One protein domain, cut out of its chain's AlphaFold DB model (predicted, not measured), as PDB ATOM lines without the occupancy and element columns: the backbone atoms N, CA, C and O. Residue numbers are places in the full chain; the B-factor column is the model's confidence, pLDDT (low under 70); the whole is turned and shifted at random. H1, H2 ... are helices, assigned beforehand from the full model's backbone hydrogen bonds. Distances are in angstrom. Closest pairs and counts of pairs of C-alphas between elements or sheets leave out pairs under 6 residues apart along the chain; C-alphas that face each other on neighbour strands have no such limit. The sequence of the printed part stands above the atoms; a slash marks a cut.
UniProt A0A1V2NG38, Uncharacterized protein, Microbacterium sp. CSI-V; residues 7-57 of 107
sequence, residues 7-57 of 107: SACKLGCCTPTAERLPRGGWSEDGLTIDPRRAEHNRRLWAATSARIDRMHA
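What this domain is: This is residues 7 to 57 of the 107 residues of an uncharacterized protein of Microbacterium sp. CSI-V (UniProt A0A1V2NG38). One long helix, H3, sticks out as an arm with residues 45 to 57 from a small head, where its beginning meets the short helix H1, with short H2 close by and loops around. A loop, residues 27 to 32, also stands free. The 51 printed residues have three named helices, H1, H2, H3, and no named strand: all helix, loose, radius of gyration of the C-alphas 12.9 A, spans 41 by 27 by 15 A.

How they stand to each other: Look first at H1, residues 16 to 19: it touches H3, residues 35 to 55, with residues 36 to 40 of H3 alone, closest at the C-alphas of Ala 18 and Arg 37, 5.5 A. H2, residues 22 to 25, is close to H3 but not clearly touching, closest at the C-alphas of Gly 25 and Arg 37, 5.7 A. In H3 every O i to N i+4 pair is within hydrogen-bond range; H1 and H2 are too short for such a pair.

Where its parts are: Find C-alpha 16 at (16.414, 12.236, -51.222), where H1 begins. H2 begins at C-alpha 22. H3 runs 30.2 A from C-alpha 35 at (1.905, 12.184, -52.635) to C-alpha 55 at (11.202, -7.152, -31.378).

The domain as a whole: The C-alphas farthest apart, Glu 28 and Ala 57, are 40.9 A apart. The printed part has no cut and no long link; pLDDT is under 70 at residues 7 to 13 and 15 to 16.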
ATOM      1  N   SER A   7      13.630   1.400 -57.344       58.44
ATOM      2  CA  SER A   7      12.874   0.687 -58.384       58.44
ATOM      3  C   SER A   7      11.455   0.281 -57.969       58.44
ATOM      4  O   SER A   7      10.611   0.050 -58.827       58.44
ATOM      5  N   ALA A   8      11.166   0.212 -56.667       61.00
ATOM      6  CA  ALA A   8       9.855  -0.174 -56.158       61.00
ATOM      7  C   ALA A   8       8.950   1.029 -55.855       61.00
ATOM      8  O   ALA A   8       7.831   0.819 -55.382       61.00
ATOM      9  N   CYS A   9       9.410   2.274 -56.047       67.62
ATOM     10  CA  CYS A   9       8.623   3.451 -55.695       67.62
ATOM     11  C   CYS A   9       7.981   4.141 -56.904       67.62
ATOM     12  O   CYS A   9       8.646   4.821 -57.680       67.62
ATOM     13  N   LYS A  10       6.646   4.075 -56.952       65.44
ATOM     14  CA  LYS A  10       5.781   4.616 -58.013       65.44
ATOM     15  C   LYS A  10       5.889   6.140 -58.229       65.44
ATOM     16  O   LYS A  10       5.413   6.627 -59.242       65.44
ATOM     17  N   LEU A  11       6.498   6.888 -57.297       66.75
ATOM     18  CA  LEU A  11       6.546   8.361 -57.302       66.75
ATOM     19  C   LEU A  11       7.938   8.956 -56.991       66.75
ATOM     20  O   LEU A  11       8.050  10.137 -56.677       66.75
ATOM     21  N   GLY A  12       9.008   8.155 -56.965       66.31
ATOM     22  CA  GLY A  12      10.323   8.647 -56.510       66.31
ATOM     23  C   GLY A  12      10.404   8.953 -55.001       66.31
ATOM     24  O   GLY A  12      11.365   9.561 -54.541       66.31
ATOM     25  N   CYS A  13       9.438   8.481 -54.210       68.75
ATOM     26  CA  CYS A  13       9.375   8.552 -52.741       68.75
ATOM     27  C   CYS A  13      10.602   7.984 -52.004       68.75
ATOM     28  O   CYS A  13      10.815   8.292 -50.838       68.75
ATOM     29  N   CYS A  14      11.396   7.133 -52.655       70.06
ATOM     30  CA  CYS A  14      12.629   6.580 -52.094       70.06
ATOM     31  C   CYS A  14      13.876   7.405 -52.451       70.06
ATOM     32  O   CYS A  14      14.992   6.954 -52.211       70.06
ATOM     33  N   THR A  15      13.709   8.573 -53.077       69.19
ATOM     34  CA  THR A  15      14.821   9.470 -53.407       69.19
ATOM     35  C   THR A  15      14.979  10.551 -52.331       69.19
ATOM     36  O   THR A  15      13.987  10.920 -51.695       69.19
ATOM     37  N   PRO A  16      16.184  11.139 -52.169       66.00
ATOM     38  CA  PRO A  16      16.414  12.236 -51.222       66.00
ATOM     39  C   PRO A  16      15.498  13.449 -51.445       66.00
ATOM     40  O   PRO A  16      15.330  14.273 -50.552       66.00
ATOM     41  N   THR A  17      14.891  13.574 -52.630       71.31
ATOM     42  CA  THR A  17      13.980  14.681 -52.943       71.31
ATOM     43  C   THR A  17      12.687  14.634 -52.134       71.31
ATOM     44  O   THR A  17      12.196  15.691 -51.759       71.31
ATOM     45  N   ALA A  18      12.170  13.447 -51.789       75.31
ATOM     46  CA  ALA A  18      10.955  13.310 -50.980       75.31
ATOM     47  C   ALA A  18      11.183  13.654 -49.495       75.31
ATOM     48  O   ALA A  18      10.261  14.089 -48.806       75.31
ATOM     49  N   GLU A  19      12.407  13.471 -48.996       75.12
ATOM     50  CA  GLU A  19      12.807  13.842 -47.630       75.12
ATOM     51  C   GLU A  19      13.104  15.338 -47.496       75.12
ATOM     52  O   GLU A  19      12.935  15.907 -46.421       75.12
ATOM     53  N   ARG A  20      13.514  15.979 -48.596       83.81
ATOM     54  CA  ARG A  20      13.901  17.395 -48.655       83.81
ATOM     55  C   ARG A  20      12.789  18.313 -49.167       83.81
ATOM     56  O   ARG A  20      13.064  19.460 -49.508       83.81
ATOM     57  N   LEU A  21      11.548  17.828 -49.251       84.56
ATOM     58  CA  LEU A  21      10.422  18.673 -49.643       84.56
ATOM     59  C   LEU A  21      10.234  19.818 -48.630       84.56
ATOM     60  O   LEU A  21      10.324  19.575 -47.420       84.56
ATOM     61  N   PRO A  22       9.933  21.049 -49.089       86.94
ATOM     62  CA  PRO A  22       9.593  22.160 -48.206       86.94
ATOM     63  C   PRO A  22       8.486  21.770 -47.224       86.94
ATOM     64  O   PRO A  22       7.583  21.009 -47.576       86.94
ATOM     65  N   ARG A  23       8.576  22.259 -45.980       87.00
ATOM     66  CA  ARG A  23       7.632  21.927 -44.891       87.00
ATOM     67  C   ARG A  23       7.446  20.413 -44.690       87.00
ATOM     68  O   ARG A  23       6.386  19.953 -44.279       87.00
ATOM     69  N   GLY A  24       8.463  19.616 -45.030       88.31
ATOM     70  CA  GLY A  24       8.399  18.161 -44.948       88.31
ATOM     71  C   GLY A  24       7.333  17.539 -45.852       88.31
ATOM     72  O   GLY A  24       6.871  16.446 -45.534       88.31
ATOM     73  N   GLY A  25       6.940  18.219 -46.937       91.31
ATOM     74  CA  GLY A  25       5.923  17.776 -47.892       91.31
ATOM     75  C   GLY A  25       4.491  18.219 -47.583       91.31
ATOM     76  O   GLY A  25       3.594  17.805 -48.306       91.31
ATOM     77  N   TRP A  26       4.255  19.025 -46.548       94.25
ATOM     78  CA  TRP A  26       2.926  19.566 -46.240       94.25
ATOM     79  C   TRP A  26       2.615  20.842 -47.035       94.25
ATOM     80  O   TRP A  26       3.499  21.676 -47.280       94.25
ATOM     81  N   SER A  27       1.346  21.005 -47.416       92.62
ATOM     82  CA  SER A  27       0.824  22.266 -47.947       92.62
ATOM     83  C   SER A  27       0.850  23.374 -46.897       92.62
ATOM     84  O   SER A  27       1.080  23.140 -45.714       92.62
ATOM     85  N   GLU A  28       0.651  24.610 -47.347       92.88
ATOM     86  CA  GLU A  28       0.707  25.795 -46.485       92.88
ATOM     87  C   GLU A  28      -0.361  25.820 -45.405       92.88
ATOM     88  O   GLU A  28      -0.079  26.150 -44.260       92.88
ATOM     89  N   ASP A  29      -1.566  25.412 -45.781       93.06
ATOM     90  CA  ASP A  29      -2.706  25.248 -44.889       93.06
ATOM     91  C   ASP A  29      -2.594  24.000 -43.993       93.06
ATOM     92  O   ASP A  29      -3.419  23.805 -43.104       93.06
ATOM     93  N   GLY A  30      -1.595  23.136 -44.219       92.06
ATOM     94  CA  GLY A  30      -1.404  21.882 -43.492       92.06
ATOM     95  C   GLY A  30      -2.473  20.814 -43.751       92.06
ATOM     96  O   GLY A  30      -2.473  19.787 -43.075       92.06
ATOM     97  N   LEU A  31      -3.378  21.024 -44.711       94.56
ATOM     98  CA  LEU A  31      -4.501  20.115 -44.972       94.56
ATOM     99  C   LEU A  31      -4.135  18.976 -45.924       94.56
ATOM    100  O   LEU A  31      -4.789  17.931 -45.931       94.56
ATOM    101  N   THR A  32      -3.093  19.164 -46.732       95.00
ATOM    102  CA  THR A  32      -2.684  18.203 -47.756       95.00
ATOM    103  C   THR A  32      -1.198  17.886 -47.662       95.00
ATOM    104  O   THR A  32      -0.379  18.680 -47.196       95.00
ATOM    105  N   ILE A  33      -0.842  16.683 -48.103       93.38
ATOM    106  CA  ILE A  33       0.532  16.190 -48.114       93.38
ATOM    107  C   ILE A  33       0.907  15.767 -49.532       93.38
ATOM    108  O   ILE A  33       0.124  15.112 -50.224       93.38
ATOM    109  N   ASP A  34       2.116  16.124 -49.963       90.94
ATOM    110  CA  ASP A  34       2.670  15.717 -51.250       90.94
ATOM    111  C   ASP A  34       2.611  14.178 -51.366       90.94
ATOM    112  O   ASP A  34       3.106  13.469 -50.474       90.94
ATOM    113  N   PRO A  35       2.048  13.628 -52.457       89.19
ATOM    114  CA  PRO A  35       1.905  12.184 -52.635       89.19
ATOM    115  C   PRO A  35       3.217  11.399 -52.499       89.19
ATOM    116  O   PRO A  35       3.217  10.259 -52.023       89.19
ATOM    117  N   ARG A  36       4.356  12.001 -52.869       87.56
ATOM    118  CA  ARG A  36       5.691  11.401 -52.725       87.56
ATOM    119  C   ARG A  36       6.057  11.236 -51.255       87.56
ATOM    120  O   ARG A  36       6.567  10.181 -50.873       87.56
ATOM    121  N   ARG A  37       5.768  12.249 -50.431       89.69
ATOM    122  CA  ARG A  37       5.993  12.207 -48.981       89.69
ATOM    123  C   ARG A  37       5.058  11.218 -48.302       89.69
ATOM    124  O   ARG A  37       5.507  10.443 -47.461       89.69
ATOM    125  N   ALA A  38       3.783  11.216 -48.681       89.62
ATOM    126  CA  ALA A  38       2.808  10.273 -48.144       89.62
ATOM    127  C   ALA A  38       3.245   8.820 -48.390       89.62
ATOM    128  O   ALA A  38       3.297   8.016 -47.459       89.62
ATOM    129  N   GLU A  39       3.640   8.489 -49.625       87.62
ATOM    130  CA  GLU A  39       4.141   7.155 -49.965       87.62
ATOM    131  C   GLU A  39       5.441   6.804 -49.226       87.62
ATOM    132  O   GLU A  39       5.583   5.687 -48.725       87.62
ATOM    133  N   HIS A  40       6.371   7.757 -49.108       87.25
ATOM    134  CA  HIS A  40       7.601   7.580 -48.336       87.25
ATOM    135  C   HIS A  40       7.298   7.221 -46.871       87.25
ATOM    136  O   HIS A  40       7.787   6.211 -46.358       87.25
ATOM    137  N   ASN A  41       6.427   7.999 -46.222       88.94
ATOM    138  CA  ASN A  41       6.030   7.786 -44.831       88.94
ATOM    139  C   ASN A  41       5.341   6.431 -44.637       88.94
ATOM    140  O   ASN A  41       5.668   5.723 -43.688       88.94
ATOM    141  N   ARG A  42       4.445   6.027 -45.551       88.50
ATOM    142  CA  ARG A  42       3.795   4.705 -45.498       88.50
ATOM    143  C   ARG A  42       4.812   3.565 -45.482       88.50
ATOM    144  O   ARG A  42       4.668   2.623 -44.705       88.50
ATOM    145  N   ARG A  43       5.864   3.652 -46.299       86.50
ATOM    146  CA  ARG A  43       6.921   2.628 -46.358       86.50
ATOM    147  C   ARG A  43       7.819   2.639 -45.133       86.50
ATOM    148  O   ARG A  43       8.123   1.569 -44.604       86.50
ATOM    149  N   LEU A  44       8.232   3.821 -44.675       87.38
ATOM    150  CA  LEU A  44       9.010   3.953 -43.442       87.38
ATOM    151  C   LEU A  44       8.243   3.404 -42.242       87.38
ATOM    152  O   LEU A  44       8.822   2.680 -41.429       87.38
ATOM    153  N   TRP A  45       6.946   3.704 -42.166       90.06
ATOM    154  CA  TRP A  45       6.056   3.149 -41.160       90.06
ATOM    155  C   TRP A  45       6.036   1.627 -41.249       90.06
ATOM    156  O   TRP A  45       6.429   0.977 -40.290       90.06
ATOM    157  N   ALA A  46       5.729   1.051 -42.416       90.44
ATOM    158  CA  ALA A  46       5.700  -0.400 -42.599       90.44
ATOM    159  C   ALA A  46       7.022  -1.089 -42.202       90.44
ATOM    160  O   ALA A  46       7.015  -2.100 -41.501       90.44
ATOM    161  N   ALA A  47       8.171  -0.531 -42.596       87.50
ATOM    162  CA  ALA A  47       9.482  -1.077 -42.244       87.50
ATOM    163  C   ALA A  47       9.788  -0.974 -40.738       87.50
ATOM    164  O   ALA A  47      10.416  -1.872 -40.166       87.50
ATOM    165  N   THR A  48       9.355   0.117 -40.102       91.56
ATOM    166  CA  THR A  48       9.514   0.342 -38.659       91.56
ATOM    167  C   THR A  48       8.589  -0.569 -37.866       91.56
ATOM    168  O   THR A  48       9.065  -1.257 -36.966       91.56
ATOM    169  N   SER A  49       7.315  -0.667 -38.250       91.62
ATOM    170  CA  SER A  49       6.342  -1.598 -37.676       91.62
ATOM    171  C   SER A  49       6.845  -3.032 -37.767       91.62
ATOM    172  O   SER A  49       6.968  -3.682 -36.740       91.62
ATOM    173  N   ALA A  50       7.313  -3.481 -38.937       92.38
ATOM    174  CA  ALA A  50       7.869  -4.826 -39.084       92.38
ATOM    175  C   ALA A  50       9.093  -5.081 -38.180       92.38
ATOM    176  O   ALA A  50       9.351  -6.217 -37.782       92.38
ATOM    177  N   ARG A  51       9.887  -4.049 -37.862       93.06
ATOM    178  CA  ARG A  51      10.982  -4.170 -36.887       93.06
ATOM    179  C   ARG A  51      10.446  -4.303 -35.465       93.06
ATOM    180  O   ARG A  51      10.934  -5.162 -34.740       93.06
ATOM    181  N   ILE A  52       9.475  -3.475 -35.090       90.69
ATOM    182  CA  ILE A  52       8.822  -3.518 -33.776       90.69
ATOM    183  C   ILE A  52       8.139  -4.875 -33.571       90.69
ATOM    184  O   ILE A  52       8.328  -5.495 -32.532       90.69
ATOM    185  N   ASP A  53       7.441  -5.384 -34.585       91.19
ATOM    186  CA  ASP A  53       6.783  -6.690 -34.539       91.19
ATOM    187  C   ASP A  53       7.791  -7.814 -34.297       91.19
ATOM    188  O   ASP A  53       7.555  -8.673 -33.452       91.19
ATOM    189  N   ARG A  54       8.956  -7.775 -34.962       92.19
ATOM    190  CA  ARG A  54      10.050  -8.722 -34.689       92.19
ATOM    191  C   ARG A  54      10.601  -8.586 -33.273       92.19
ATOM    192  O   ARG A  54      10.867  -9.597 -32.641       92.19
ATOM    193  N   MET A  55      10.754  -7.366 -32.761       90.75
ATOM    194  CA  MET A  55      11.202  -7.152 -31.378       90.75
ATOM    195  C   MET A  55      10.200  -7.687 -30.349       90.75
ATOM    196  O   MET A  55      10.603  -8.116 -29.275       90.75
ATOM    197  N   HIS A  56       8.908  -7.656 -30.673       92.00
ATOM    198  CA  HIS A  56       7.829  -8.138 -29.812       92.00
ATOM    199  C   HIS A  56       7.405  -9.586 -30.112       92.00
ATOM    200  O   HIS A  56       6.431 -10.065 -29.518       92.00
ATOM    201  N   ALA A  57       8.091 -10.279 -31.030       91.69
ATOM    202  CA  ALA A  57       7.710 -11.618 -31.479       91.69
ATOM    203  C   ALA A  57       7.691 -12.606 -30.306       91.69
ATOM    204  O   ALA A  57       6.672 -13.256 -30.070       91.69
TER     205      ALA A  57